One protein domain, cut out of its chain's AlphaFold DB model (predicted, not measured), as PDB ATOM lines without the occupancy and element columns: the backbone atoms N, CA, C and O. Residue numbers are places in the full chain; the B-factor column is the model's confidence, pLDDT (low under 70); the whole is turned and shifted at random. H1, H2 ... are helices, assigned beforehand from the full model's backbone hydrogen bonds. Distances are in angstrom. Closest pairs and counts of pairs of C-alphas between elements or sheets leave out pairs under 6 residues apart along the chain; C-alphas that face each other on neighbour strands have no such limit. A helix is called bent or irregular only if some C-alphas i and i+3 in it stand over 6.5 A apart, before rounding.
ATOM      1  N   VAL A 456       6.710 -68.636  95.660       97.00
ATOM      2  CA  VAL A 456       6.307 -68.837  94.261       97.00
ATOM      3  C   VAL A 456       6.216 -70.323  93.923       97.00
ATOM      4  O   VAL A 456       5.192 -70.771  93.414       97.00
ATOM      5  N   GLU A 457       7.232 -71.116  94.277       96.62
ATOM      6  CA  GLU A 457       7.222 -72.558  94.018       96.62
ATOM      7  C   GLU A 457       6.035 -73.240  94.709       96.62
ATOM      8  O   GLU A 457       5.361 -74.072  94.104       96.62
ATOM      9  N   ALA A 458       5.709 -72.848  95.947       96.19
ATOM     10  CA  ALA A 458       4.547 -73.383  96.651       96.19
ATOM     11  C   ALA A 458       3.224 -73.121  95.926       96.19
ATOM     12  O   ALA A 458       2.336 -73.978  95.968       96.19
ATOM     13  N   GLN A 459       3.089 -71.967  95.275       94.44
ATOM     14  CA  GLN A 459       1.903 -71.625  94.497       94.44
ATOM     15  C   GLN A 459       1.840 -72.417  93.200       94.44
ATOM     16  O   GLN A 459       0.830 -73.067  92.947       94.44
ATOM     17  N   SER A 460       2.938 -72.453  92.442       93.75
ATOM     18  CA  SER A 460       3.017 -73.238  91.209       93.75
ATOM     19  C   SER A 460       2.742 -74.722  91.464       93.75
ATOM     20  O   SER A 460       2.019 -75.362  90.699       93.75
ATOM     21  N   LEU A 461       3.238 -75.272  92.580       95.44
ATOM     22  CA  LEU A 461       2.926 -76.639  92.996       95.44
ATOM     23  C   LEU A 461       1.436 -76.814  93.314       95.44
ATOM     24  O   LEU A 461       0.841 -77.806  92.902       95.44
ATOM     25  N   ALA A 462       0.825 -75.885  94.054       95.12
ATOM     26  CA  ALA A 462      -0.595 -75.966  94.397       95.12
ATOM     27  C   ALA A 462      -1.487 -75.936  93.142       95.12
ATOM     28  O   ALA A 462      -2.362 -76.789  93.000       95.12
ATOM     29  N   GLU A 463      -1.208 -75.026  92.207       93.25
ATOM     30  CA  GLU A 463      -1.913 -74.904  90.924       93.25
ATOM     31  C   GLU A 463      -1.756 -76.164  90.058       93.25
ATOM     32  O   GLU A 463      -2.727 -76.661  89.470       93.25
ATOM     33  N   PHE A 464      -0.547 -76.735  90.019       93.81
ATOM     34  CA  PHE A 464      -0.284 -77.983  89.307       93.81
ATOM     35  C   PHE A 464      -1.054 -79.159  89.918       93.81
ATOM     36  O   PHE A 464      -1.649 -79.954  89.185       93.81
ATOM     37  N   MET A 465      -1.058 -79.272  91.249       93.31
ATOM     38  CA  MET A 465      -1.751 -80.335  91.983       93.31
ATOM     39  C   MET A 465      -3.270 -80.255  91.809       93.31
ATOM     40  O   MET A 465      -3.914 -81.287  91.632       93.31
ATOM     41  N   GLU A 466      -3.844 -79.051  91.812       93.12
ATOM     42  CA  GLU A 466      -5.273 -78.845  91.555       93.12
ATOM     43  C   GLU A 466      -5.641 -79.278  90.127       93.12
ATOM     44  O   GLU A 466      -6.590 -80.040  89.925       93.12
ATOM     45  N   SER A 467      -4.821 -78.888  89.147       92.38
ATOM     46  CA  SER A 467      -5.039 -79.200  87.728       92.38
ATOM     47  C   SER A 467      -4.834 -80.684  87.381       92.38
ATOM     48  O   SER A 467      -5.471 -81.190  86.456       92.38
ATOM     49  N   ASN A 468      -3.967 -81.400  88.111       91.44
ATOM     50  CA  ASN A 468      -3.535 -82.770  87.785       91.44
ATOM     51  C   ASN A 468      -3.860 -83.823  88.858       91.44
ATOM     52  O   ASN A 468      -3.354 -84.945  88.771       91.44
ATOM     53  N   SER A 469      -4.709 -83.500  89.838       89.31
ATOM     54  CA  SER A 469      -5.035 -84.343  91.008       89.31
ATOM     55  C   SER A 469      -5.222 -85.834  90.690       89.31
ATOM     56  O   SER A 469      -4.503 -86.671  91.231       89.31
ATOM     57  N   ALA A 470      -6.101 -86.179  89.745       86.94
ATOM     58  CA  ALA A 470      -6.378 -87.573  89.377       86.94
ATOM     59  C   ALA A 470      -5.161 -88.320  88.792       86.94
ATOM     60  O   ALA A 470      -5.010 -89.527  88.984       86.94
ATOM     61  N   THR A 471      -4.292 -87.620  88.055       85.75
ATOM     62  CA  THR A 471      -3.065 -88.213  87.503       85.75
ATOM     63  C   THR A 471      -2.035 -88.420  88.606       85.75
ATOM     64  O   THR A 471      -1.421 -89.482  88.669       85.75
ATOM     65  N   VAL A 472      -1.883 -87.439  89.499       88.00
ATOM     66  CA  VAL A 472      -0.940 -87.511  90.623       88.00
ATOM     67  C   VAL A 472      -1.328 -88.622  91.598       88.00
ATOM     68  O   VAL A 472      -0.464 -89.402  91.980       88.00
ATOM     69  N   GLU A 473      -2.612 -88.764  91.942       87.12
ATOM     70  CA  GLU A 473      -3.094 -89.854  92.808       87.12
ATOM     71  C   GLU A 473      -2.807 -91.236  92.218       87.12
ATOM     72  O   GLU A 473      -2.416 -92.152  92.940       87.12
ATOM     73  N   LYS A 474      -2.958 -91.384  90.896       85.75
ATOM     74  CA  LYS A 474      -2.651 -92.643  90.216       85.75
ATOM     75  C   LYS A 474      -1.160 -92.985  90.314       85.75
ATOM     76  O   LYS A 474      -0.821 -94.117  90.636       85.75
ATOM     77  N   VAL A 475      -0.290 -92.013  90.040       85.06
ATOM     78  CA  VAL A 475       1.170 -92.205  90.033       85.06
ATOM     79  C   VAL A 475       1.735 -92.358  91.449       85.06
ATOM     80  O   VAL A 475       2.702 -93.083  91.656       85.06
ATOM     81  N   ALA A 476       1.111 -91.737  92.452       84.38
ATOM     82  CA  ALA A 476       1.549 -91.841  93.840       84.38
ATOM     83  C   ALA A 476       1.513 -93.275  94.389       84.38
ATOM     84  O   ALA A 476       2.284 -93.597  95.283       84.38
ATOM     85  N   GLY A 477       0.654 -94.144  93.846       78.50
ATOM     86  CA  GLY A 477       0.611 -95.558  94.221       78.50
ATOM     87  C   GLY A 477       1.715 -96.422  93.598       78.50
ATOM     88  O   GLY A 477       1.893 -97.555  94.041       78.50
ATOM     89  N   SER A 478       2.430 -95.927  92.581       79.75
ATOM     90  CA  SER A 478       3.452 -96.683  91.841       79.75
ATOM     91  C   SER A 478       4.882 -96.185  92.050       79.75
ATOM     92  O   SER A 478       5.808 -96.754  91.473       79.75
ATOM     93  N   LEU A 479       5.077 -95.158  92.881       82.25
ATOM     94  CA  LEU A 479       6.381 -94.591  93.211       82.25
ATOM     95  C   LEU A 479       6.757 -94.844  94.671       82.25
ATOM     96  O   LEU A 479       5.936 -94.693  95.571       82.25
ATOM     97  N   GLU A 480       8.027 -95.181  94.903       82.94
ATOM     98  CA  GLU A 480       8.606 -95.259  96.253       82.94
ATOM     99  C   GLU A 480       8.812 -93.861  96.858       82.94
ATOM    100  O   GLU A 480       8.699 -93.671  98.069       82.94
ATOM    101  N   LEU A 481       9.083 -92.873  96.000       86.88
ATOM    102  CA  LEU A 481       9.257 -91.476  96.375       86.88
ATOM    103  C   LEU A 481       7.927 -90.719  96.318       86.88
ATOM    104  O   LEU A 481       7.091 -90.915  95.435       86.88
ATOM    105  N   SER A 482       7.760 -89.778  97.243       90.94
ATOM    106  CA  SER A 482       6.611 -88.876  97.277       90.94
ATOM    107  C   SER A 482       6.568 -88.001  96.021       90.94
ATOM    108  O   SER A 482       7.396 -87.110  95.843       90.94
ATOM    109  N   VAL A 483       5.555 -88.199  95.169       90.81
ATOM    110  CA  VAL A 483       5.344 -87.401  93.939       90.81
ATOM    111  C   VAL A 483       5.271 -85.909  94.243       90.81
ATOM    112  O   VAL A 483       5.771 -85.087  93.481       90.81
ATOM    113  N   LYS A 484       4.675 -85.552  95.386       91.88
ATOM    114  CA  LYS A 484       4.591 -84.165  95.842       91.88
ATOM    115  C   LYS A 484       5.978 -83.578  96.106       91.88
ATOM    116  O   LYS A 484       6.210 -82.423  95.766       91.88
ATOM    117  N   ASP A 485       6.883 -84.352  96.699       92.81
ATOM    118  CA  ASP A 485       8.250 -83.902  96.953       92.81
ATOM    119  C   ASP A 485       9.086 -83.861  95.672       92.81
ATOM    120  O   ASP A 485       9.847 -82.912  95.499       92.81
ATOM    121  N   LEU A 486       8.877 -84.798  94.738       94.06
ATOM    122  CA  LEU A 486       9.485 -84.739  93.403       94.06
ATOM    123  C   LEU A 486       9.084 -83.453  92.671       94.06
ATOM    124  O   LEU A 486       9.950 -82.700  92.241       94.06
ATOM    125  N   LEU A 487       7.783 -83.146  92.606       95.06
ATOM    126  CA  LEU A 487       7.276 -81.917  91.984       95.06
ATOM    127  C   LEU A 487       7.804 -80.653  92.684       95.06
ATOM    128  O   LEU A 487       8.157 -79.683  92.018       95.06
ATOM    129  N   LYS A 488       7.896 -80.670  94.020       95.88
ATOM    130  CA  LYS A 488       8.444 -79.568  94.827       95.88
ATOM    131  C   LYS A 488       9.911 -79.289  94.486       95.88
ATOM    132  O   LYS A 488      10.285 -78.148  94.219       95.88
ATOM    133  N   PHE A 489      10.753 -80.326  94.496       96.62
ATOM    134  CA  PHE A 489      12.182 -80.179  94.210       96.62
ATOM    135  C   PHE A 489      12.458 -79.926  92.722       96.62
ATOM    136  O   PHE A 489      13.368 -79.162  92.388       96.62
ATOM    137  N   HIS A 490      11.634 -80.472  91.826       97.06
ATOM    138  CA  HIS A 490      11.637 -80.115  90.409       97.06
ATOM    139  C   HIS A 490      11.311 -78.629  90.205       97.06
ATOM    140  O   HIS A 490      12.030 -77.929  89.498       97.06
ATOM    141  N   GLY A 491      10.248 -78.129  90.847       96.69
ATOM    142  CA  GLY A 491       9.810 -76.738  90.734       96.69
ATOM    143  C   GLY A 491      10.872 -75.748  91.208       96.69
ATOM    144  O   GLY A 491      11.234 -74.837  90.467       96.69
ATOM    145  N   VAL A 492      11.433 -75.955  92.407       97.50
ATOM    146  CA  VAL A 492      12.455 -75.039  92.945       97.50
ATOM    147  C   VAL A 492      13.744 -75.087  92.124       97.50
ATOM    148  O   VAL A 492      14.337 -74.044  91.868       97.50
ATOM    149  N   SER A 493      14.167 -76.268  91.657       97.69
ATOM    150  CA  SER A 493      15.359 -76.383  90.808       97.69
ATOM    151  C   SER A 493      15.147 -75.738  89.440       97.69
ATOM    152  O   SER A 493      16.038 -75.034  88.976       97.69
ATOM    153  N   GLN A 494      13.968 -75.885  88.825       97.38
ATOM    154  CA  GLN A 494      13.639 -75.220  87.562       97.38
ATOM    155  C   GLN A 494      13.666 -73.693  87.702       97.38
ATOM    156  O   GLN A 494      14.279 -73.009  86.886       97.38
ATOM    157  N   MET A 495      13.079 -73.159  88.776       97.12
ATOM    158  CA  MET A 495      13.133 -71.725  89.066       97.12
ATOM    159  C   MET A 495      14.568 -71.217  89.239       97.12
ATOM    160  O   MET A 495      14.896 -70.131  88.768       97.12
ATOM    161  N   LEU A 496      15.433 -71.990  89.906       97.88
ATOM    162  CA  LEU A 496      16.843 -71.633  90.070       97.88
ATOM    163  C   LEU A 496      17.612 -71.672  88.745       97.88
ATOM    164  O   LEU A 496      18.452 -70.804  88.529       97.88
ATOM    165  N   VAL A 497      17.299 -72.610  87.844       97.69
ATOM    166  CA  VAL A 497      17.875 -72.650  86.487       97.69
ATOM    167  C   VAL A 497      17.498 -71.395  85.701       97.69
ATOM    168  O   VAL A 497      18.365 -70.759  85.100       97.69
ATOM    169  N   GLU A 498      16.224 -71.009  85.718       97.69
ATOM    170  CA  GLU A 498      15.744 -69.805  85.028       97.69
ATOM    171  C   GLU A 498      16.359 -68.532  85.629       97.69
ATOM    172  O   GLU A 498      16.838 -67.662  84.897       97.69
ATOM    173  N   ALA A 499      16.427 -68.456  86.958       97.56
ATOM    174  CA  ALA A 499      17.035 -67.352  87.691       97.56
ATOM    175  C   ALA A 499      18.553 -67.236  87.450       97.56
ATOM    176  O   ALA A 499      19.043 -66.126  87.253       97.56
ATOM    177  N   GLU A 500      19.301 -68.348  87.430       95.94
ATOM    178  CA  GLU A 500      20.742 -68.360  87.118       95.94
ATOM    179  C   GLU A 500      20.981 -67.958  85.655       95.94
ATOM    180  O   GLU A 500      21.911 -67.209  85.359       95.94
ATOM    181  N   THR A 501      20.117 -68.409  84.740       96.56
ATOM    182  CA  THR A 501      20.192 -68.035  83.320       96.56
ATOM    183  C   THR A 501      20.026 -66.528  83.148       96.56
ATOM    184  O   THR A 501      20.871 -65.904  82.510       96.56
ATOM    185  N   TYR A 502      18.997 -65.940  83.771       96.19
ATOM    186  CA  TYR A 502      18.768 -64.493  83.742       96.19
ATOM    187  C   TYR A 502      19.896 -63.711  84.426       96.19
ATOM    188  O   TYR A 502      20.353 -62.687  83.921       96.19
ATOM    189  N   TYR A 503      20.388 -64.206  85.567       94.88
ATOM    190  CA  TYR A 503      21.526 -63.603  86.253       94.88
ATOM    191  C   TYR A 503      22.743 -63.513  85.325       94.88
ATOM    192  O   TYR A 503      23.309 -62.435  85.161       94.88
ATOM    193  N   ASN A 504      23.112 -64.612  84.667       91.94
ATOM    194  CA  ASN A 504      24.283 -64.651  83.795       91.94
ATOM    195  C   ASN A 504      24.140 -63.776  82.538       91.94
ATOM    196  O   ASN A 504      25.151 -63.296  82.027       91.94
ATOM    197  N   SER A 505      22.922 -63.577  82.022       93.12
ATOM    198  CA  SER A 505      22.689 -62.761  80.823       93.12
ATOM    199  C   SER A 505      22.576 -61.264  81.105       93.12
ATOM    200  O   SER A 505      23.118 -60.467  80.337       93.12
ATOM    201  N   ASP A 506      21.887 -60.878  82.183       90.69
ATOM    202  CA  ASP A 506      21.425 -59.498  82.393       90.69
ATOM    203  C   ASP A 506      22.037 -58.811  83.626       90.69
ATOM    204  O   ASP A 506      21.987 -57.583  83.725       90.69
ATOM    205  N   VAL A 507      22.605 -59.571  84.571       89.56
ATOM    206  CA  VAL A 507      22.993 -59.054  85.899       89.56
ATOM    207  C   VAL A 507      24.488 -59.200  86.175       89.56
ATOM    208  O   VAL A 507      25.122 -58.257  86.651       89.56
ATOM    209  N   ALA A 508      25.044 -60.375  85.889       86.94
ATOM    210  CA  ALA A 508      26.415 -60.734  86.205       86.94
ATOM    211  C   ALA A 508      27.415 -59.820  85.490       86.94
ATOM    212  O   ALA A 508      27.280 -59.486  84.308       86.94
ATOM    213  N   THR A 509      28.478 -59.445  86.195       81.62
ATOM    214  CA  THR A 509      29.595 -58.746  85.558       81.62
ATOM    215  C   THR A 509      30.314 -59.641  84.561       81.62
ATOM    216  O   THR A 509      30.620 -60.790  84.857       81.62
ATOM    217  N   LYS A 510      30.697 -59.070  83.411       72.44
ATOM    218  CA  LYS A 510      31.612 -59.730  82.461       72.44
ATOM    219  C   LYS A 510      33.040 -59.867  82.999       72.44
ATOM    220  O   LYS A 510      33.831 -60.599  82.417       72.44
ATOM    221  N   ALA A 511      33.373 -59.139  84.067       69.00
ATOM    222  CA  ALA A 511      34.627 -59.302  84.782       69.00
ATOM    223  C   ALA A 511      34.658 -60.667  85.476       69.00
ATOM    224  O   ALA A 511      33.651 -61.108  86.038       69.00
ATOM    225  N   VAL A 512      35.814 -61.319  85.431       68.50
ATOM    226  CA  VAL A 512      35.993 -62.618  86.068       68.50
ATOM    227  C   VAL A 512      35.993 -62.460  87.591       68.50
ATOM    228  O   VAL A 512      36.504 -61.475  88.120       68.50
ATOM    229  N   LYS A 513      35.384 -63.423  88.288       73.75
ATOM    230  CA  LYS A 513      35.269 -63.423  89.750       73.75
ATOM    231  C   LYS A 513      36.613 -63.772  90.378       73.75
ATOM    232  O   LYS A 513      37.131 -64.864  90.161       73.75
ATOM    233  N   MET A 514      37.150 -62.862  91.182       73.12
ATOM    234  CA  MET A 514      38.494 -62.977  91.752       73.12
ATOM    235  C   MET A 514      38.495 -63.601  93.150       73.12
ATOM    236  O   MET A 514      39.557 -63.747  93.754       73.12
ATOM    237  N   ARG A 515      37.326 -63.939  93.708       81.44
ATOM    238  CA  ARG A 515      37.191 -64.459  95.079       81.44
ATOM    239  C   ARG A 515      36.589 -65.861  95.098       81.44
ATOM    240  O   ARG A 515      35.570 -66.118  94.459       81.44
ATOM    241  N   SER A 516      37.162 -66.751  95.912       83.75
ATOM    242  CA  SER A 516      36.735 -68.156  96.040       83.75
ATOM    243  C   SER A 516      35.255 -68.318  96.390       83.75
ATOM    244  O   SER A 516      34.553 -69.145  95.802       83.75
ATOM    245  N   TYR A 517      34.748 -67.485  97.297       83.88
ATOM    246  CA  TYR A 517      33.356 -67.518  97.740       83.88
ATOM    247  C   TYR A 517      32.359 -66.976  96.696       83.88
ATOM    248  O   TYR A 517      31.153 -67.157  96.863       83.88
ATOM    249  N   ASN A 518      32.851 -66.356  95.618       84.56
ATOM    250  CA  ASN A 518      32.060 -65.923  94.464       84.56
ATOM    251  C   ASN A 518      32.119 -66.925  93.302       84.56
ATOM    252  O   ASN A 518      31.477 -66.712  92.270       84.56
ATOM    253  N   SER A 519      32.836 -68.043  93.471       87.06
ATOM    254  CA  SER A 519      32.775 -69.157  92.526       87.06
ATOM    255  C   SER A 519      31.355 -69.699  92.393       87.06
ATOM    256  O   SER A 519      30.544 -69.649  93.321       87.06
ATOM    257  N   ARG A 520      31.055 -70.278  91.232       89.19
ATOM    258  CA  ARG A 520      29.744 -70.849  90.926       89.19
ATOM    259  C   ARG A 520      29.334 -71.921  91.942       89.19
ATOM    260  O   ARG A 520      28.196 -71.906  92.401       89.19
ATOM    261  N   THR A 521      30.255 -72.803  92.340       89.25
ATOM    262  CA  THR A 521      29.994 -73.859  93.337       89.25
ATOM    263  C   THR A 521      29.770 -73.283  94.738       89.25
ATOM    264  O   THR A 521      28.828 -73.691  95.414       89.25
ATOM    265  N   ALA A 522      30.567 -72.299  95.173       88.62
ATOM    266  CA  ALA A 522      30.366 -71.663  96.478       88.62
ATOM    267  C   ALA A 522      29.035 -70.892  96.539       88.62
ATOM    268  O   ALA A 522      28.290 -71.010  97.517       88.62
ATOM    269  N   LYS A 523      28.690 -70.160  95.467       89.88
ATOM    270  CA  LYS A 523      27.393 -69.481  95.340       89.88
ATOM    271  C   LYS A 523      26.237 -70.474  95.369       89.88
ATOM    272  O   LYS A 523      25.291 -70.249  96.118       89.88
ATOM    273  N   LEU A 524      26.337 -71.585  94.633       93.75
ATOM    274  CA  LEU A 524      25.345 -72.661  94.665       93.75
ATOM    275  C   LEU A 524      25.083 -73.127  96.103       93.75
ATOM    276  O   LEU A 524      23.937 -73.096  96.548       93.75
ATOM    277  N   VAL A 525      26.130 -73.510  96.842       92.94
ATOM    278  CA  VAL A 525      25.987 -74.013  98.219       92.94
ATOM    279  C   VAL A 525      25.354 -72.954  99.120       92.94
ATOM    280  O   VAL A 525      24.395 -73.259  99.825       92.94
ATOM    281  N   ARG A 526      25.792 -71.692  99.047       91.94
ATOM    282  CA  ARG A 526      25.223 -70.593  99.848       91.94
ATOM    283  C   ARG A 526      23.738 -70.354  99.557       91.94
ATOM    284  O   ARG A 526      22.948 -70.159 100.487       91.94
ATOM    285  N   VAL A 527      23.346 -70.352  98.284       94.31
ATOM    286  CA  VAL A 527      21.942 -70.214  97.862       94.31
ATOM    287  C   VAL A 527      21.119 -71.386  98.398       94.31
ATOM    288  O   VAL A 527      20.091 -71.187  99.050       94.31
ATOM    289  N   CYS A 528      21.614 -72.605  98.202       96.38
ATOM    290  CA  CYS A 528      20.963 -73.825  98.652       96.38
ATOM    291  C   CYS A 528      20.893 -73.942 100.183       96.38
ATOM    292  O   CYS A 528      19.898 -74.460 100.676       96.38
ATOM    293  N   GLN A 529      21.850 -73.409 100.953       94.69
ATOM    294  CA  GLN A 529      21.770 -73.348 102.422       94.69
ATOM    295  C   GLN A 529      20.610 -72.464 102.887       94.69
ATOM    296  O   GLN A 529      19.847 -72.859 103.768       94.69
ATOM    297  N   ASN A 530      20.425 -71.295 102.260       94.62
ATOM    298  CA  ASN A 530      19.315 -70.396 102.589       94.62
ATOM    299  C   ASN A 530      17.953 -71.009 102.248       94.62
ATOM    300  O   ASN A 530      16.993 -70.798 102.987       94.62
ATOM    301  N   LEU A 531      17.866 -71.764 101.148       96.00
ATOM    302  CA  LEU A 531      16.659 -72.507 100.791       96.00
ATOM    303  C   LEU A 531      16.430 -73.676 101.749       96.00
ATOM    304  O   LEU A 531      15.358 -73.769 102.337       96.00
ATOM    305  N   PHE A 532      17.427 -74.535 101.957       95.06
ATOM    306  CA  PHE A 532      17.302 -75.710 102.816       95.06
ATOM    307  C   PHE A 532      16.934 -75.322 104.252       95.06
ATOM    308  O   PHE A 532      16.087 -75.969 104.847       95.06
ATOM    309  N   ALA A 533      17.437 -74.200 104.774       92.19
ATOM    310  CA  ALA A 533      17.064 -73.685 106.095       92.19
ATOM    311  C   ALA A 533      15.574 -73.301 106.253       92.19
ATOM    312  O   ALA A 533      15.123 -73.008 107.365       92.19
ATOM    313  N   LEU A 534      14.791 -73.255 105.170       93.00
ATOM    314  CA  LEU A 534      13.349 -73.032 105.241       93.00
ATOM    315  C   LEU A 534      12.623 -74.338 105.622       93.00
ATOM    316  O   LEU A 534      12.867 -75.372 104.996       93.00
ATOM    317  N   PRO A 535      11.621 -74.297 106.530       90.19
ATOM    318  CA  PRO A 535      10.856 -75.486 106.940       90.19
ATOM    319  C   PRO A 535      10.220 -76.280 105.789       90.19
ATOM    320  O   PRO A 535       9.906 -77.456 105.926       90.19
ATOM    321  N   ARG A 536      10.016 -75.635 104.634       91.50
ATOM    322  CA  ARG A 536       9.486 -76.258 103.418       91.50
ATOM    323  C   ARG A 536      10.425 -77.315 102.814       91.50
ATOM    324  O   ARG A 536       9.941 -78.282 102.218       91.50
ATOM    325  N   TYR A 537      11.736 -77.113 102.935       93.69
ATOM    326  CA  TYR A 537      12.758 -77.936 102.282       93.69
ATOM    327  C   TYR A 537      13.552 -78.810 103.266       93.69
ATOM    328  O   TYR A 537      14.048 -79.847 102.844       93.69
ATOM    329  N   HIS A 538      13.581 -78.469 104.559       86.12
ATOM    330  CA  HIS A 538      14.192 -79.261 105.640       86.12
ATOM    331  C   HIS A 538      13.162 -80.092 106.438       86.12
ATOM    332  O   HIS A 538      13.159 -80.126 107.660       86.12
ATOM    333  N   ALA A 539      12.223 -80.755 105.765       80.50
ATOM    334  CA  ALA A 539      11.366 -81.723 106.459       80.50
ATOM    335  C   ALA A 539      12.158 -82.998 106.822       80.50
ATOM    336  O   ALA A 539      13.149 -83.318 106.159       80.50
ATOM    337  N   ASP A 540      11.699 -83.758 107.820       77.56
ATOM    338  CA  ASP A 540      12.259 -85.082 108.116       77.56
ATOM    339  C   ASP A 540      12.249 -85.967 106.863       77.56
ATOM    340  O   ASP A 540      11.231 -86.086 106.179       77.56
ATOM    341  N   GLY A 541      13.391 -86.582 106.547       83.81
ATOM    342  CA  GLY A 541      13.543 -87.398 105.339       83.81
ATOM    343  C   GLY A 541      13.877 -86.613 104.061       83.81
ATOM    344  O   GLY A 541      13.935 -87.204 102.979       83.81
ATOM    345  N   ALA A 542      14.061 -85.285 104.130       88.75
ATOM    346  CA  ALA A 542      14.321 -84.467 102.943       88.75
ATOM    347  C   ALA A 542      15.651 -84.805 102.257       88.75
ATOM    348  O   ALA A 542      15.699 -84.849 101.029       88.75
ATOM    349  N   LEU A 543      16.717 -85.065 103.021       91.38
ATOM    350  CA  LEU A 543      18.031 -85.393 102.462       91.38
ATOM    351  C   LEU A 543      17.996 -86.739 101.725       91.38
ATOM    352  O   LEU A 543      18.508 -86.860 100.614       91.38
ATOM    353  N   GLU A 544      17.323 -87.722 102.310       90.81
ATOM    354  CA  GLU A 544      17.086 -89.041 101.734       90.81
ATOM    355  C   GLU A 544      16.248 -88.939 100.463       90.81
ATOM    356  O   GLU A 544      16.562 -89.576  99.462       90.81
ATOM    357  N   THR A 545      15.219 -88.089 100.480       92.81
ATOM    358  CA  THR A 545      14.381 -87.827  99.306       92.81
ATOM    359  C   THR A 545      15.191 -87.197  98.177       92.81
ATOM    360  O   THR A 545      15.047 -87.609  97.032       92.81
ATOM    361  N   LEU A 546      16.067 -86.232  98.477       95.62
ATOM    362  CA  LEU A 546      16.941 -85.595  97.487       95.62
ATOM    363  C   LEU A 546      17.940 -86.591  96.880       95.62
ATOM    364  O   LEU A 546      18.096 -86.627  95.660       95.62
ATOM    365  N   CYS A 547      18.580 -87.421  97.711       95.00
ATOM    366  CA  CYS A 547      19.489 -88.468  97.237       95.00
ATOM    367  C   CYS A 547      18.738 -89.485  96.371       95.00
ATOM    368  O   CYS A 547      19.147 -89.759  95.245       95.00
ATOM    369  N   GLY A 548      17.598 -89.980  96.861       94.00
ATOM    370  CA  GLY A 548      16.741 -90.907  96.130       94.00
ATOM    371  C   GLY A 548      16.258 -90.327  94.804       94.00
ATOM    372  O   GLY A 548      16.213 -91.048  93.819       94.00
ATOM    373  N   TYR A 549      15.966 -89.026  94.746       94.94
ATOM    374  CA  TYR A 549      15.514 -88.359  93.529       94.94
ATOM    375  C   TYR A 549      16.591 -88.333  92.435       94.94
ATOM    376  O   TYR A 549      16.295 -88.670  91.291       94.94
ATOM    377  N   ILE A 550      17.844 -88.000  92.772       94.25
ATOM    378  CA  ILE A 550      18.956 -88.044  91.800       94.25
ATOM    379  C   ILE A 550      19.189 -89.470  91.284       94.25
ATOM    380  O   ILE A 550      19.526 -89.656  90.116       94.25
ATOM    381  N   LEU A 551      19.020 -90.469  92.151       93.00
ATOM    382  CA  LEU A 551      19.277 -91.875  91.837       93.00
ATOM    383  C   LEU A 551      18.085 -92.585  91.174       93.00
ATOM    384  O   LEU A 551      18.215 -93.738  90.764       93.00
ATOM    385  N   TYR A 552      16.925 -91.930  91.074       91.19
ATOM    386  CA  TYR A 552      15.701 -92.559  90.591       91.19
ATOM    387  C   TYR A 552      15.682 -92.695  89.062       91.19
ATOM    388  O   TYR A 552      15.794 -91.712  88.330       91.19
ATOM    389  N   ASP A 553      15.454 -93.915  88.569       87.19
ATOM    390  CA  ASP A 553      15.300 -94.193  87.139       87.19
ATOM    391  C   ASP A 553      13.834 -94.043  86.693       87.19
ATOM    392  O   ASP A 553      13.001 -94.944  86.840       87.19
ATOM    393  N   PHE A 554      13.519 -92.891  86.099       85.56
ATOM    394  CA  PHE A 554      12.189 -92.600  85.557       85.56
ATOM    395  C   PHE A 554      11.818 -93.451  84.335       85.56
ATOM    396  O   PHE A 554      10.629 -93.632  84.064       85.56
ATOM    397  N   SER A 555      12.795 -94.024  83.622       82.56
ATOM    398  CA  SER A 555      12.537 -94.818  82.413       82.56
ATOM    399  C   SER A 555      11.839 -96.151  82.710       82.56
ATOM    400  O   SER A 555      11.139 -96.700  81.855       82.56
ATOM    401  N   ALA A 556      11.965 -96.643  83.944       78.25
ATOM    402  CA  ALA A 556      11.401 -97.914  84.375       78.25
ATOM    403  C   ALA A 556       9.884 -97.867  84.657       78.25
ATOM    404  O   ALA A 556       9.247 -98.922  84.732       78.25
ATOM    405  N   ASN A 557       9.280 -96.679  84.808       79.56
ATOM    406  CA  ASN A 557       7.885 -96.539  85.237       79.56
ATOM    407  C   ASN A 557       6.995 -95.871  84.170       79.56
ATOM    408  O   ASN A 557       6.873 -94.649  84.077       79.56
ATOM    409  N   ALA A 558       6.284 -96.704  83.405       77.44
ATOM    410  CA  ALA A 558       5.388 -96.270  82.332       77.44
ATOM    411  C   ALA A 558       4.180 -95.433  82.806       77.44
ATOM    412  O   ALA A 558       3.558 -94.743  81.995       77.44
ATOM    413  N   GLU A 559       3.815 -95.479  84.094       78.19
ATOM    414  CA  GLU A 559       2.685 -94.701  84.614       78.19
ATOM    415  C   GLU A 559       3.005 -93.209  84.763       78.19
ATOM    416  O   GLU A 559       2.085 -92.386  84.749       78.19
ATOM    417  N   ILE A 560       4.293 -92.852  84.821       82.88
ATOM    418  CA  ILE A 560       4.773 -91.475  84.993       82.88
ATOM    419  C   ILE A 560       4.702 -90.676  83.688       82.88
ATOM    420  O   ILE A 560       4.685 -89.452  83.736       82.88
ATOM    421  N   ALA A 561       4.559 -91.321  82.525       83.06
ATOM    422  CA  ALA A 561       4.659 -90.692  81.200       83.06
ATOM    423  C   ALA A 561       3.851 -89.385  81.023       83.06
ATOM    424  O   ALA A 561       4.251 -88.502  80.272       83.06
ATOM    425  N   LYS A 562       2.713 -89.232  81.721       83.44
ATOM    426  CA  LYS A 562       1.887 -88.011  81.668       83.44
ATOM    427  C   LYS A 562       2.458 -86.816  82.435       83.44
ATOM    428  O   LYS A 562       2.131 -85.689  82.087       83.44
ATOM    429  N   ILE A 563       3.241 -87.059  83.483       86.75
ATOM    430  CA  ILE A 563       3.849 -86.027  84.338       86.75
ATOM    431  C   ILE A 563       5.378 -86.075  84.313       86.75
ATOM    432  O   ILE A 563       6.012 -85.320  85.037       86.75
ATOM    433  N   GLN A 564       5.970 -86.940  83.486       87.44
ATOM    434  CA  GLN A 564       7.408 -87.193  83.430       87.44
ATOM    435  C   GLN A 564       8.212 -85.907  83.240       87.44
ATOM    436  O   GLN A 564       9.109 -85.639  84.023       87.44
ATOM    437  N   HIS A 565       7.811 -85.036  82.313       88.06
ATOM    438  CA  HIS A 565       8.458 -83.733  82.104       88.06
ATOM    439  C   HIS A 565       8.376 -82.764  83.296       88.06
ATOM    440  O   HIS A 565       9.041 -81.736  83.280       88.06
ATOM    441  N   SER A 566       7.534 -83.043  84.290       88.81
ATOM    442  CA  SER A 566       7.377 -82.235  85.503       88.81
ATOM    443  C   SER A 566       8.057 -82.857  86.724       88.81
ATOM    444  O   SER A 566       8.039 -82.247  87.788       88.81
ATOM    445  N   VAL A 567       8.607 -84.069  86.602       90.69
ATOM    446  CA  VAL A 567       9.291 -84.776  87.697       90.69
ATOM    447  C   VAL A 567      10.674 -85.282  87.311       90.69
ATOM    448  O   VAL A 567      11.475 -85.511  88.199       90.69
ATOM    449  N   GLU A 568      11.001 -85.464  86.040       92.56
ATOM    450  CA  GLU A 568      12.328 -85.903  85.611       92.56
ATOM    451  C   GLU A 568      13.296 -84.714  85.600       92.56
ATOM    452  O   GLU A 568      13.001 -83.667  85.029       92.56
ATOM    453  N   LEU A 569      14.452 -84.868  86.249       94.00
ATOM    454  CA  LEU A 569      15.452 -83.807  86.342       94.00
ATOM    455  C   LEU A 569      16.209 -83.654  85.023       94.00
ATOM    456  O   LEU A 569      16.815 -84.599  84.520       94.00
ATOM    457  N   SER A 570      16.258 -82.431  84.501       94.38
ATOM    458  CA  SER A 570      17.246 -82.062  83.490       94.38
ATOM    459  C   SER A 570      18.653 -81.967  84.093       94.38
ATOM    460  O   SER A 570      18.821 -81.746  85.291       94.38
ATOM    461  N   HIS A 571      19.681 -82.011  83.240       91.94
ATOM    462  CA  HIS A 571      21.078 -81.812  83.651       91.94
ATOM    463  C   HIS A 571      21.297 -80.511  84.452       91.94
ATOM    464  O   HIS A 571      22.080 -80.476  85.398       91.94
ATOM    465  N   ALA A 572      20.602 -79.426  84.092       94.12
ATOM    466  CA  ALA A 572      20.700 -78.160  84.817       94.12
ATOM    467  C   ALA A 572      20.004 -78.221  86.188       94.12
ATOM    468  O   ALA A 572      20.501 -77.647  87.152       94.12
ATOM    469  N   GLN A 573      18.894 -78.953  86.310       96.06
ATOM    470  CA  GLN A 573      18.209 -79.133  87.593       96.06
ATOM    471  C   GLN A 573      18.986 -80.061  88.534       96.06
ATOM    472  O   GLN A 573      19.061 -79.772  89.728       96.06
ATOM    473  N   THR A 574      19.625 -81.119  88.018       95.50
ATOM    474  CA  THR A 574      20.482 -82.020  88.810       95.50
ATOM    475  C   THR A 574      21.584 -81.250  89.541       95.50
ATOM    476  O   THR A 574      21.843 -81.529  90.710       95.50
ATOM    477  N   PHE A 575      22.165 -80.223  88.909       95.31
ATOM    478  CA  PHE A 575      23.134 -79.322  89.542       95.31
ATOM    479  C   PHE A 575      22.576 -78.653  90.815       95.31
ATOM    480  O   PHE A 575      23.235 -78.665  91.853       95.31
ATOM    481  N   PHE A 576      21.344 -78.134  90.776       97.12
ATOM    482  CA  PHE A 576      20.714 -77.484  91.932       97.12
ATOM    483  C   PHE A 576      20.228 -78.463  93.002       97.12
ATOM    484  O   PHE A 576      20.346 -78.172  94.192       97.12
ATOM    485  N   VAL A 577      19.725 -79.635  92.607       97.19
ATOM    486  CA  VAL A 577      19.350 -80.693  93.561       97.19
ATOM    487  C   VAL A 577      20.589 -81.196  94.308       97.19
ATOM    488  O   VAL A 577      20.558 -81.313  95.532       97.19
ATOM    489  N   LEU A 578      21.713 -81.391  93.613       96.62
ATOM    490  CA  LEU A 578      22.988 -81.734  94.244       96.62
ATOM    491  C   LEU A 578      23.510 -80.596  95.136       96.62
ATOM    492  O   LEU A 578      24.055 -80.853  96.208       96.62
ATOM    493  N   GLY A 579      23.273 -79.340  94.750       96.56
ATOM    494  CA  GLY A 579      23.516 -78.171  95.598       96.56
ATOM    495  C   GLY A 579      22.733 -78.196  96.913       96.56
ATOM    496  O   GLY A 579      23.299 -77.878  97.956       96.56
ATOM    497  N   LEU A 580      21.464 -78.628  96.906       96.94
ATOM    498  CA  LEU A 580      20.666 -78.815  98.129       96.94
ATOM    499  C   LEU A 580      21.238 -79.919  99.028       96.94
ATOM    500  O   LEU A 580      21.288 -79.736 100.244       96.94
ATOM    501  N   ILE A 581      21.718 -81.024  98.448       97.00
ATOM    502  CA  ILE A 581      22.399 -82.099  99.192       97.00
ATOM    503  C   ILE A 581      23.695 -81.570  99.825       97.00
ATOM    504  O   ILE A 581      23.922 -81.758 101.019       97.00
ATOM    505  N   SER A 582      24.519 -80.861  99.048       96.00
ATOM    506  CA  SER A 582      25.769 -80.250  99.519       96.00
ATOM    507  C   SER A 582      25.531 -79.208 100.616       96.00
ATOM    508  O   SER A 582      26.232 -79.189 101.629       96.00
ATOM    509  N   ALA A 583      24.487 -78.390 100.475       95.50
ATOM    510  CA  ALA A 583      24.078 -77.430 101.489       95.50
ATOM    511  C   ALA A 583      23.637 -78.105 102.792       95.50
ATOM    512  O   ALA A 583      24.084 -77.695 103.862       95.50
ATOM    513  N   ALA A 584      22.802 -79.146 102.711       94.56
ATOM    514  CA  ALA A 584      22.379 -79.920 103.875       94.56
ATOM    515  C   ALA A 584      23.581 -80.552 104.592       94.56
ATOM    516  O   ALA A 584      23.716 -80.405 105.806       94.56
ATOM    517  N   ALA A 585      24.495 -81.175 103.840       94.50
ATOM    518  CA  ALA A 585      25.721 -81.741 104.389       94.50
ATOM    519  C   ALA A 585      26.573 -80.677 105.094       94.50
ATOM    520  O   ALA A 585      26.975 -80.889 106.233       94.50
ATOM    521  N   THR A 586      26.774 -79.509 104.474       94.44
ATOM    522  CA  THR A 586      27.541 -78.398 105.068       94.44
ATOM    523  C   THR A 586      26.918 -77.932 106.388       94.44
ATOM    524  O   THR A 586      27.616 -77.809 107.390       94.44
ATOM    525  N   ILE A 587      25.592 -77.740 106.421       92.81
ATOM    526  CA  ILE A 587      24.859 -77.337 107.635       92.81
ATOM    527  C   ILE A 587      25.054 -78.362 108.762       92.81
ATOM    528  O   ILE A 587      25.309 -77.980 109.903       92.81
ATOM    529  N   TYR A 588      24.933 -79.656 108.459       92.25
ATOM    530  CA  TYR A 588      25.050 -80.712 109.466       92.25
ATOM    531  C   TYR A 588      26.495 -80.964 109.921       92.25
ATOM    532  O   TYR A 588      26.698 -81.296 111.088       92.25
ATOM    533  N   CYS A 589      27.489 -80.789 109.042       92.25
ATOM    534  CA  CYS A 589      28.908 -80.975 109.369       92.25
ATOM    535  C   CYS A 589      29.452 -79.854 110.263       92.25
ATOM    536  O   CYS A 589      30.094 -80.127 111.275       92.25
ATOM    537  N   GLU A 590      29.176 -78.594 109.916       89.50
ATOM    538  CA  GLU A 590      29.672 -77.427 110.661       89.50
ATOM    539  C   GLU A 590      28.945 -77.223 112.001       89.50
ATOM    540  O   GLU A 590      29.500 -76.637 112.935       89.50
ATOM    541  N   ALA A 591      27.713 -77.724 112.110       86.19
ATOM    542  CA  ALA A 591      26.907 -77.701 113.321       86.19
ATOM    543  C   ALA A 591      26.850 -76.317 113.992       86.19
ATOM    544  O   ALA A 591      26.441 -75.349 113.361       86.19
ATOM    545  N   ASP A 592      27.256 -76.182 115.258       81.38
ATOM    546  CA  ASP A 592      27.180 -74.916 115.998       81.38
ATOM    547  C   ASP A 592      27.979 -73.767 115.362       81.38
ATOM    548  O   ASP A 592      27.674 -72.609 115.645       81.38
ATOM    549  N   ALA A 593      28.956 -74.041 114.492       85.00
ATOM    550  CA  ALA A 593      29.663 -72.997 113.748       85.00
ATOM    551  C   ALA A 593      28.808 -72.383 112.618       85.00
ATOM    552  O   ALA A 593      29.093 -71.276 112.161       85.00
ATOM    553  N   ASN A 594      27.740 -73.063 112.190       86.38
ATOM    554  CA  ASN A 594      26.880 -72.642 111.090       86.38
ATOM    555  C   ASN A 594      25.596 -71.955 111.592       86.38
ATOM    556  O   ASN A 594      24.807 -72.525 112.348       86.38
ATOM    557  N   GLU A 595      25.333 -70.735 111.114       87.50
ATOM    558  CA  GLU A 595      24.144 -69.953 111.494       87.50
ATOM    559  C   GLU A 595      22.826 -70.684 111.165       87.50
ATOM    560  O   GLU A 595      21.859 -70.613 111.928       87.50
ATOM    561  N   PHE A 596      22.768 -71.410 110.043       87.56
ATOM    562  CA  PHE A 596      21.567 -72.141 109.640       87.56
ATOM    563  C   PHE A 596      21.323 -73.362 110.522       87.56
ATOM    564  O   PHE A 596      20.171 -73.644 110.841       87.56
ATOM    565  N   HIS A 597      22.372 -74.045 110.983       86.56
ATOM    566  CA  HIS A 597      22.214 -75.134 111.945       86.56
ATOM    567  C   HIS A 597      21.621 -74.619 113.260       86.56
ATOM    568  O   HIS A 597      20.648 -75.182 113.752       86.56
ATOM    569  N   GLN A 598      22.133 -73.500 113.788       85.19
ATOM    570  CA  GLN A 598      21.578 -72.869 114.994       85.19
ATOM    571  C   GLN A 598      20.099 -72.476 114.823       85.19
ATOM    572  O   GLN A 598      19.326 -72.524 115.782       85.19
ATOM    573  N   GLN A 599      19.698 -72.085 113.606       84.44
ATOM    574  CA  GLN A 599      18.310 -71.762 113.267       84.44
ATOM    575  C   GLN A 599      17.411 -73.008 113.217       84.44
ATOM    576  O   GLN A 599      16.271 -72.945 113.678       84.44
ATOM    577  N   LEU A 600      17.897 -74.109 112.640       82.31
ATOM    578  CA  LEU A 600      17.149 -75.364 112.504       82.31
ATOM    579  C   LEU A 600      17.046 -76.119 113.837       82.31
ATOM    580  O   LEU A 600      15.988 -76.648 114.168       82.31
ATOM    581  N   PHE A 601      18.119 -76.094 114.630       79.06
ATOM    582  CA  PHE A 601      18.251 -76.801 115.902       79.06
ATOM    583  C   PHE A 601      18.612 -75.824 117.035       79.06
ATOM    584  O   PHE A 601      19.739 -75.821 117.532       79.06
ATOM    585  N   PRO A 602      17.677 -74.968 117.493       75.38
ATOM    586  CA  PRO A 602      17.933 -74.103 118.644       75.38
ATOM    587  C   PRO A 602      18.275 -74.962 119.875       75.38
ATOM    588  O   PRO A 602      17.604 -75.966 120.102       75.38
ATOM    589  N   LYS A 603      19.299 -74.564 120.654       64.06
ATOM    590  CA  LYS A 603      20.016 -75.273 121.757       64.06
ATOM    591  C   LYS A 603      19.180 -75.868 122.921       64.06
ATOM    592  O   LYS A 603      19.556 -75.753 124.083       64.06
ATOM    593  N   LYS A 604      18.010 -76.453 122.669       54.62
ATOM    594  CA  LYS A 604      17.063 -76.932 123.686       54.62
ATOM    595  C   LYS A 604      17.096 -78.446 123.936       54.62
ATOM    596  O   LYS A 604      16.292 -78.894 124.743       54.62
ATOM    597  N   HIS A 605      17.989 -79.224 123.322       48.94
ATOM    598  CA  HIS A 605      18.085 -80.669 123.578       48.94
ATOM    599  C   HIS A 605      19.537 -81.176 123.557       48.94
ATOM    600  O   HIS A 605      20.249 -80.935 122.590       48.94
ATOM    601  N   ASP A 606      19.940 -81.929 124.586       49.28
ATOM    602  CA  ASP A 606      21.255 -82.596 124.674       49.28
ATOM    603  C   ASP A 606      21.435 -83.742 123.642       49.28
ATOM    604  O   ASP A 606      22.555 -84.182 123.402       49.28
ATOM    605  N   ASP A 607      20.363 -84.195 122.974       52.56
ATOM    606  CA  ASP A 607      20.381 -85.293 121.980       52.56
ATOM    607  C   ASP A 607      20.748 -84.862 120.537       52.56
ATOM    608  O   ASP A 607      20.828 -85.694 119.634       52.56
ATOM    609  N   GLN A 608      21.027 -83.575 120.290       55.06
ATOM    610  CA  GLN A 608      21.195 -82.995 118.939       55.06
ATOM    611  C   GLN A 608      22.362 -83.580 118.116       55.06
ATOM    612  O   GLN A 608      22.329 -83.569 116.884       55.06
ATOM    613  N   THR A 609      23.393 -84.117 118.776       57.38
ATOM    614  CA  THR A 609      24.539 -84.743 118.087       57.38
ATOM    615  C   THR A 609      24.146 -86.054 117.398       57.38
ATOM    616  O   THR A 609      24.699 -86.376 116.344       57.38
ATOM    617  N   ASN A 610      23.168 -86.784 117.947       62.34
ATOM    618  CA  ASN A 610      22.718 -88.062 117.393       62.34
ATOM    619  C   ASN A 610      21.892 -87.873 116.111       62.34
ATOM    620  O   ASN A 610      22.063 -88.632 115.158       62.34
ATOM    621  N   ASP A 611      21.070 -86.824 116.041       75.25
ATOM    622  CA  ASP A 611      20.188 -86.587 114.891       75.25
ATOM    623  C   ASP A 611      20.964 -86.144 113.642       75.25
ATOM    624  O   ASP A 611      20.758 -86.683 112.554       75.25
ATOM    625  N   ARG A 612      21.932 -85.222 113.773       84.75
ATOM    626  CA  ARG A 612      22.752 -84.787 112.622       84.75
ATOM    627  C   ARG A 612      23.568 -85.940 112.028       84.75
ATOM    628  O   ARG A 612      23.645 -86.080 110.808       84.75
ATOM    629  N   MET A 613      24.147 -86.782 112.889       87.75
ATOM    630  CA  MET A 613      24.960 -87.926 112.471       87.75
ATOM    631  C   MET A 613      24.092 -89.016 111.844       87.75
ATOM    632  O   MET A 613      24.516 -89.649 110.882       87.75
ATOM    633  N   LEU A 614      22.839 -89.166 112.287       87.62
ATOM    634  CA  LEU A 614      21.863 -90.028 111.623       87.62
ATOM    635  C   LEU A 614      21.605 -89.595 110.171       87.62
ATOM    636  O   LEU A 614      21.632 -90.438 109.273       87.62
ATOM    637  N   TYR A 615      21.364 -88.303 109.914       88.56
ATOM    638  CA  TYR A 615      21.146 -87.818 108.544       88.56
ATOM    639  C   TYR A 615      22.410 -87.948 107.684       88.56
ATOM    640  O   TYR A 615      22.328 -88.395 106.537       88.56
ATOM    641  N   LEU A 616      23.579 -87.615 108.239       91.88
ATOM    642  CA  LEU A 616      24.861 -87.773 107.548       91.88
ATOM    643  C   LEU A 616      25.162 -89.243 107.229       91.88
ATOM    644  O   LEU A 616      25.570 -89.532 106.111       91.88
ATOM    645  N   GLY A 617      24.874 -90.185 108.130       92.06
ATOM    646  CA  GLY A 617      25.067 -91.615 107.864       92.06
ATOM    647  C   GLY A 617      24.201 -92.147 106.725       92.06
ATOM    648  O   GLY A 617      24.653 -92.968 105.926       92.06
ATOM    649  N   LYS A 618      22.979 -91.627 106.566       90.94
ATOM    650  CA  LYS A 618      22.132 -91.963 105.411       90.94
ATOM    651  C   LYS A 618      22.680 -91.397 104.101       90.94
ATOM    652  O   LYS A 618      22.561 -92.056 103.073       90.94
ATOM    653  N   LEU A 619      23.291 -90.211 104.136       94.56
ATOM    654  CA  LEU A 619      23.988 -89.643 102.982       94.56
ATOM    655  C   LEU A 619      25.237 -90.456 102.628       94.56
ATOM    656  O   LEU A 619      25.406 -90.810 101.463       94.56
ATOM    657  N   VAL A 620      26.071 -90.800 103.619       95.12
ATOM    658  CA  VAL A 620      27.292 -91.600 103.421       95.12
ATOM    659  C   VAL A 620      26.961 -92.937 102.753       95.12
ATOM    660  O   VAL A 620      27.614 -93.313 101.781       95.12
ATOM    661  N   ALA A 621      25.870 -93.591 103.165       93.69
ATOM    662  CA  ALA A 621      25.401 -94.837 102.556       93.69
ATOM    663  C   ALA A 621      25.049 -94.733 101.054       93.69
ATOM    664  O   ALA A 621      25.010 -95.756 100.374       93.69
ATOM    665  N   GLN A 622      24.784 -93.531 100.528       94.56
ATOM    666  CA  GLN A 622      24.421 -93.287  99.124       94.56
ATOM    667  C   GLN A 622      25.568 -92.675  98.296       94.56
ATOM    668  O   GLN A 622      25.408 -92.483  97.089       94.56
ATOM    669  N   LEU A 623      26.726 -92.370  98.901       94.94
ATOM    670  CA  LEU A 623      27.813 -91.635  98.234       94.94
ATOM    671  C   LEU A 623      28.361 -92.329  96.987       94.94
ATOM    672  O   LEU A 623      28.636 -91.651  96.005       94.94
ATOM    673  N   ASP A 624      28.498 -93.654  97.003       94.38
ATOM    674  CA  ASP A 624      29.029 -94.427  95.868       94.38
ATOM    675  C   ASP A 624      28.111 -94.330  94.645       94.38
ATOM    676  O   ASP A 624      28.555 -94.026  93.538       94.38
ATOM    677  N   SER A 625      26.801 -94.466  94.859       95.00
ATOM    678  CA  SER A 625      25.807 -94.293  93.799       95.00
ATOM    679  C   SER A 625      25.743 -92.843  93.308       95.00
ATOM    680  O   SER A 625      25.643 -92.602  92.105       95.00
ATOM    681  N   LEU A 626      25.846 -91.865  94.216       95.38
ATOM    682  CA  LEU A 626      25.896 -90.448  93.845       95.38
ATOM    683  C   LEU A 626      27.155 -90.117  93.035       95.38
ATOM    684  O   LEU A 626      27.061 -89.393  92.042       95.38
ATOM    685  N   PHE A 627      28.313 -90.666  93.409       95.31
ATOM    686  CA  PHE A 627      29.557 -90.509  92.661       95.31
ATOM    687  C   PHE A 627      29.409 -91.043  91.235       95.31
ATOM    688  O   PHE A 627      29.763 -90.353  90.278       95.31
ATOM    689  N   ASP A 628      28.815 -92.228  91.072       93.00
ATOM    690  CA  ASP A 628      28.606 -92.839  89.760       93.00
ATOM    691  C   ASP A 628      27.773 -91.973  88.806       93.00
ATOM    692  O   ASP A 628      28.080 -91.920  87.609       93.00
ATOM    693  N   VAL A 629      26.772 -91.261  89.331       91.88
ATOM    694  CA  VAL A 629      25.966 -90.297  88.566       91.88
ATOM    695  C   VAL A 629      26.743 -89.003  88.300       91.88
ATOM    696  O   VAL A 629      26.688 -88.462  87.195       91.88
ATOM    697  N   CYS A 630      27.495 -88.502  89.282       92.62
ATOM    698  CA  CYS A 630      28.113 -87.176  89.216       92.62
ATOM    699  C   CYS A 630      29.456 -87.138  88.475       92.62
ATOM    700  O   CYS A 630      29.806 -86.084  87.937       92.62
ATOM    701  N   LYS A 631      30.200 -88.250  88.408       90.94
ATOM    702  CA  LYS A 631      31.600 -88.295  87.940       90.94
ATOM    703  C   LYS A 631      31.853 -87.729  86.540       90.94
ATOM    704  O   LYS A 631      32.974 -87.344  86.250       90.94
ATOM    705  N   LYS A 632      30.836 -87.661  85.671       86.69
ATOM    706  CA  LYS A 632      30.974 -87.130  84.299       86.69
ATOM    707  C   LYS A 632      30.512 -85.683  84.123       86.69
ATOM    708  O   LYS A 632      30.998 -85.010  83.222       86.69
ATOM    709  N   THR A 633      29.544 -85.223  84.912       86.88
ATOM    710  CA  THR A 633      28.797 -83.979  84.634       86.88
ATOM    711  C   THR A 633      28.789 -82.986  85.792       86.88
ATOM    712  O   THR A 633      28.738 -81.778  85.566       86.88
ATOM    713  N   HIS A 634      28.862 -83.464  87.036       92.62
ATOM    714  CA  HIS A 634      28.722 -82.645  88.246       92.62
ATOM    715  C   HIS A 634      29.823 -82.921  89.281       92.62
ATOM    716  O   HIS A 634      29.644 -82.670  90.473       92.62
ATOM    717  N   LEU A 635      30.979 -83.410  88.822       94.12
ATOM    718  CA  LEU A 635      32.095 -83.816  89.675       94.12
ATOM    719  C   LEU A 635      32.569 -82.692  90.609       94.12
ATOM    720  O   LEU A 635      32.831 -82.953  91.774       94.12
ATOM    721  N   ALA A 636      32.587 -81.437  90.152       92.94
ATOM    722  CA  ALA A 636      32.983 -80.292  90.979       92.94
ATOM    723  C   ALA A 636      32.098 -80.100  92.229       92.94
ATOM    724  O   ALA A 636      32.608 -79.815  93.307       92.94
ATOM    725  N   VAL A 637      30.777 -80.278  92.104       94.12
ATOM    726  CA  VAL A 637      29.849 -80.148  93.243       94.12
ATOM    727  C   VAL A 637      29.961 -81.364  94.163       94.12
ATOM    728  O   VAL A 637      29.936 -81.213  95.383       94.12
ATOM    729  N   PHE A 638      30.138 -82.561  93.590       96.19
ATOM    730  CA  PHE A 638      30.376 -83.779  94.365       96.19
ATOM    731  C   PHE A 638      31.684 -83.700  95.166       96.19
ATOM    732  O   PHE A 638      31.685 -84.029  96.348       96.19
ATOM    733  N   LEU A 639      32.772 -83.214  94.560       95.56
ATOM    734  CA  LEU A 639      34.046 -82.967  95.238       95.56
ATOM    735  C   LEU A 639      33.865 -82.008  96.414       95.56
ATOM    736  O   LEU A 639      34.323 -82.313  97.510       95.56
ATOM    737  N   GLY A 640      33.146 -80.897  96.220       94.06
ATOM    738  CA  GLY A 640      32.835 -79.960  97.300       94.06
ATOM    739  C   GLY A 640      32.048 -80.612  98.441       94.06
ATOM    740  O   GLY A 640      32.411 -80.454  99.604       94.06
ATOM    741  N   LEU A 641      31.015 -81.401  98.119       96.00
ATOM    742  CA  LEU A 641      30.251 -82.184  99.098       96.00
ATOM    743  C   LEU A 641      31.149 -83.160  99.876       96.00
ATOM    744  O   LEU A 641      31.125 -83.167 101.104       96.00
ATOM    745  N   PHE A 642      31.932 -83.976  99.170       96.81
ATOM    746  CA  PHE A 642      32.785 -84.991  99.782       96.81
ATOM    747  C   PHE A 642      33.893 -84.361 100.632       96.81
ATOM    748  O   PHE A 642      34.146 -84.816 101.743       96.81
ATOM    749  N   THR A 643      34.469 -83.248 100.173       95.31
ATOM    750  CA  THR A 643      35.471 -82.477 100.926       95.31
ATOM    751  C   THR A 643      34.929 -82.023 102.280       95.31
ATOM    752  O   THR A 643      35.651 -82.110 103.266       95.31
ATOM    753  N   GLN A 644      33.661 -81.600 102.376       94.50
ATOM    754  CA  GLN A 644      33.063 -81.246 103.673       94.50
ATOM    755  C   GLN A 644      32.967 -82.451 104.620       94.50
ATOM    756  O   GLN A 644      33.252 -82.321 105.808       94.50
ATOM    757  N   LEU A 645      32.613 -83.633 104.107       95.38
ATOM    758  CA  LEU A 645      32.531 -84.851 104.923       95.38
ATOM    759  C   LEU A 645      33.908 -85.272 105.454       95.38
ATOM    760  O   LEU A 645      34.034 -85.607 106.633       95.38
ATOM    761  N   VAL A 646      34.930 -85.202 104.597       94.00
ATOM    762  CA  VAL A 646      36.321 -85.533 104.938       94.00
ATOM    763  C   VAL A 646      36.894 -84.514 105.929       94.00
ATOM    764  O   VAL A 646      37.378 -84.894 106.993       94.00
ATOM    765  N   LYS A 647      36.751 -83.211 105.647       93.25
ATOM    766  CA  LYS A 647      37.205 -82.111 106.518       93.25
ATOM    767  C   LYS A 647      36.698 -82.246 107.954       93.25
ATOM    768  O   LYS A 647      37.423 -81.943 108.897       93.25
ATOM    769  N   HIS A 648      35.454 -82.693 108.119       92.94
ATOM    770  CA  HIS A 648      34.811 -82.849 109.422       92.94
ATOM    771  C   HIS A 648      34.884 -84.279 109.987       92.94
ATOM    772  O   HIS A 648      34.215 -84.557 110.982       92.94
ATOM    773  N   ARG A 649      35.687 -85.181 109.392       92.12
ATOM    774  CA  ARG A 649      35.890 -86.573 109.850       92.12
ATOM    775  C   ARG A 649      34.566 -87.324 110.086       92.12
ATOM    776  O   ARG A 649      34.394 -88.065 111.059       92.12
ATOM    777  N   VAL A 650      33.594 -87.114 109.193       92.88
ATOM    778  CA  VAL A 650      32.229 -87.651 109.337       92.88
ATOM    779  C   VAL A 650      32.216 -89.176 109.246       92.88
ATOM    780  O   VAL A 650      31.598 -89.828 110.084       92.88
ATOM    781  N   CYS A 651      32.915 -89.760 108.270       91.69
ATOM    782  CA  CYS A 651      32.945 -91.213 108.095       91.69
ATOM    783  C   CYS A 651      33.693 -91.920 109.234       91.69
ATOM    784  O   CYS A 651      33.275 -93.004 109.631       91.69
ATOM    785  N   GLU A 652      34.744 -91.306 109.797       90.38
ATOM    786  CA  GLU A 652      35.406 -91.806 111.014       90.38
ATOM    787  C   GLU A 652      34.437 -91.835 112.199       90.38
ATOM    788  O   GLU A 652      34.337 -92.838 112.894       90.38
ATOM    789  N   THR A 653      33.671 -90.758 112.391       90.69
ATOM    790  CA  THR A 653      32.694 -90.644 113.487       90.69
ATOM    791  C   THR A 653      31.551 -91.664 113.369       90.69
ATOM    792  O   THR A 653      30.952 -92.041 114.375       90.69
ATOM    793  N   LEU A 654      31.232 -92.101 112.149       91.38
ATOM    794  CA  LEU A 654      30.156 -93.050 111.843       91.38
ATOM    795  C   LEU A 654      30.623 -94.509 111.705       91.38
ATOM    796  O   LEU A 654      29.808 -95.357 111.343       91.38
ATOM    797  N   ASP A 655      31.906 -94.803 111.937       90.81
ATOM    798  CA  ASP A 655      32.517 -96.114 111.678       90.81
ATOM    799  C   ASP A 655      32.339 -96.600 110.214       90.81
ATOM    800  O   ASP A 655      32.208 -97.793 109.939       90.81
ATOM    801  N   GLN A 656      32.334 -95.673 109.246       90.75
ATOM    802  CA  GLN A 656      32.165 -95.929 107.801       90.75
ATOM    803  C   GLN A 656      33.404 -95.545 106.976       90.75
ATOM    804  O   GLN A 656      33.309 -95.095 105.832       90.75
ATOM    805  N   THR A 657      34.594 -95.741 107.541       90.50
ATOM    806  CA  THR A 657      35.873 -95.411 106.893       90.50
ATOM    807  C   THR A 657      36.111 -96.199 105.597       90.50
ATOM    808  O   THR A 657      36.688 -95.658 104.661       90.50
ATOM    809  N   GLU A 658      35.583 -97.422 105.460       91.50
ATOM    810  CA  GLU A 658      35.656 -98.200 104.208       91.50
ATOM    811  C   GLU A 658      35.013 -97.455 103.021       91.50
ATOM    812  O   GLU A 658      35.539 -97.466 101.905       91.50
ATOM    813  N   THR A 659      33.894 -96.758 103.255       92.31
ATOM    814  CA  THR A 659      33.239 -95.937 102.228       92.31
ATOM    815  C   THR A 659      34.117 -94.754 101.838       92.31
ATOM    816  O   THR A 659      34.298 -94.506 100.647       92.31
ATOM    817  N   GLU A 660      34.709 -94.060 102.813       93.31
ATOM    818  CA  GLU A 660      35.639 -92.957 102.546       93.31
ATOM    819  C   GLU A 660      36.834 -93.423 101.710       93.31
ATOM    820  O   GLU A 660      37.138 -92.796 100.692       93.31
ATOM    821  N   THR A 661      37.451 -94.556 102.065       93.75
ATOM    822  CA  THR A 661      38.559 -95.125 101.290       93.75
ATOM    823  C   THR A 661      38.143 -95.421  99.857       93.75
ATOM    824  O   THR A 661      38.846 -95.051  98.914       93.75
TER     825      THR A 661
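This is residues 456 to 661 of the 1035 residues of the protein "Cohesin subunit SCC3" of Ogataea parapolymorpha (strain ATCC 26012 / BCRC 20466 / JCM 22074 / NRRL Y-7560 / DL-1) (UniProt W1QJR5). A clustered body of helices is built round the kinked helix H6, with H3, H4, H8 and H10 packed on it; the longest helix, H2, crosses the first part of H6, and its last residues, 501 to 507, stick out with loop residues 509 to 516. On the other side of H2, the sharply kinked H1 folds into an L with little H5 beside its second part, while the small H11 and H12 end the printed part next to H8. The printed part has 206 residues with twelve named helices, H1 to H12 in order, and no named strand; the class is all helix. It is compact, with a radius of gyration of the C-alphas of 17.7 A, and spans 46 by 45 by 37 A.

H2, residues 483 to 507, and H1, residues 456 to 476, form a helical hairpin; they touch, with C-alphas of Ala 476 and Val 483 closest at 5.8 A, and run opposite ways at a steep tilt of 37 degrees, only just past shallow. With residues 471 to 475 alone, H1 only just touches H5, residues 558 to 562, with 3 pairs of C-alphas within 8 A; Val 475 and Glu 559 are closest, their C-alphas 6.2 A apart. H2 touches the hub, H6, residues 571 to 593, about perpendicular at 82 degrees; the closest C-alphas, of Ser 493 and Gln 573, are 5.1 A apart. H6 touches H3, residues 520 to 532, at 70.4 degrees, only just about perpendicular, with C-alphas of Gln 529 and Ala 583 closest at 4.8 A. It touches H10, residues 635 to 647, the same way at a shallow tilt of 13 degrees, closest at the C-alphas of Ser 582 and Leu 641, 4.9 A. H4, residues 542 to 551, H6 and H8, residues 608 to 620, form an up and down bundle, each running against the one before it. H4 and H6 are closest at the C-alphas of Leu 543 and Ile 581, 6.4 A; H6 and H8 at those of Tyr 588 and Arg 612, 5.6 A. H7, residues 595 to 600, touches H6 only at the corner, with C-alphas of Ile 587 and His 597 closest at 5.5 A. H9, residues 623 to 630, touches H4 at the C-alphas of Leu 551 and Leu 626, 7.1 A, and forms a helical hairpin with H10. H11, residues 650 to 653, touches H8 at the C-alphas of Val 620 and Cys 651, 7.3 A, and touches H12, residues 657 to 661, only at the corner, with C-alphas of Cys 651 and Thr 657 closest at 5.3 A. Every O i to N i+4 pair is within hydrogen-bond range in H2, H3, H4, H7, H9, H10 and H12; the counts are 15 of 17 in H1, 15 of 19 in H6, 7 of 9 in H8 and 0 of 1 in H5, where 0 of 2 O i to N i+3 pairs are within range, and H11 is too short for an i+4 pair.

H2 is 34.3 A from first to last C-alpha, from (5.344, -87.401, 93.939) to (22.993, -59.054, 85.899). H6 is 32.5 A long, with a kink of 39 degrees near residue 587, and H1 is 23.5 A, with a kink of 92 degrees near residue 470. H1, H5 and H6 are irregular: C-alphas 467 and 470 are 8.6 A apart, 559 and 562 7.4 A, and 589 and 592 9.1 A. H12 ends at C-alpha 661, (38.559, -95.125, 101.290).

The two C-alphas farthest apart, of Ala 470 and Met 514, are 51.2 A apart. The printed part has no cut. The link from H2 to H3, residues 508 to 519, is long. The mean pLDDT of the printed part is 89.1; residues 511 to 512 and 603 to 610 are under 70.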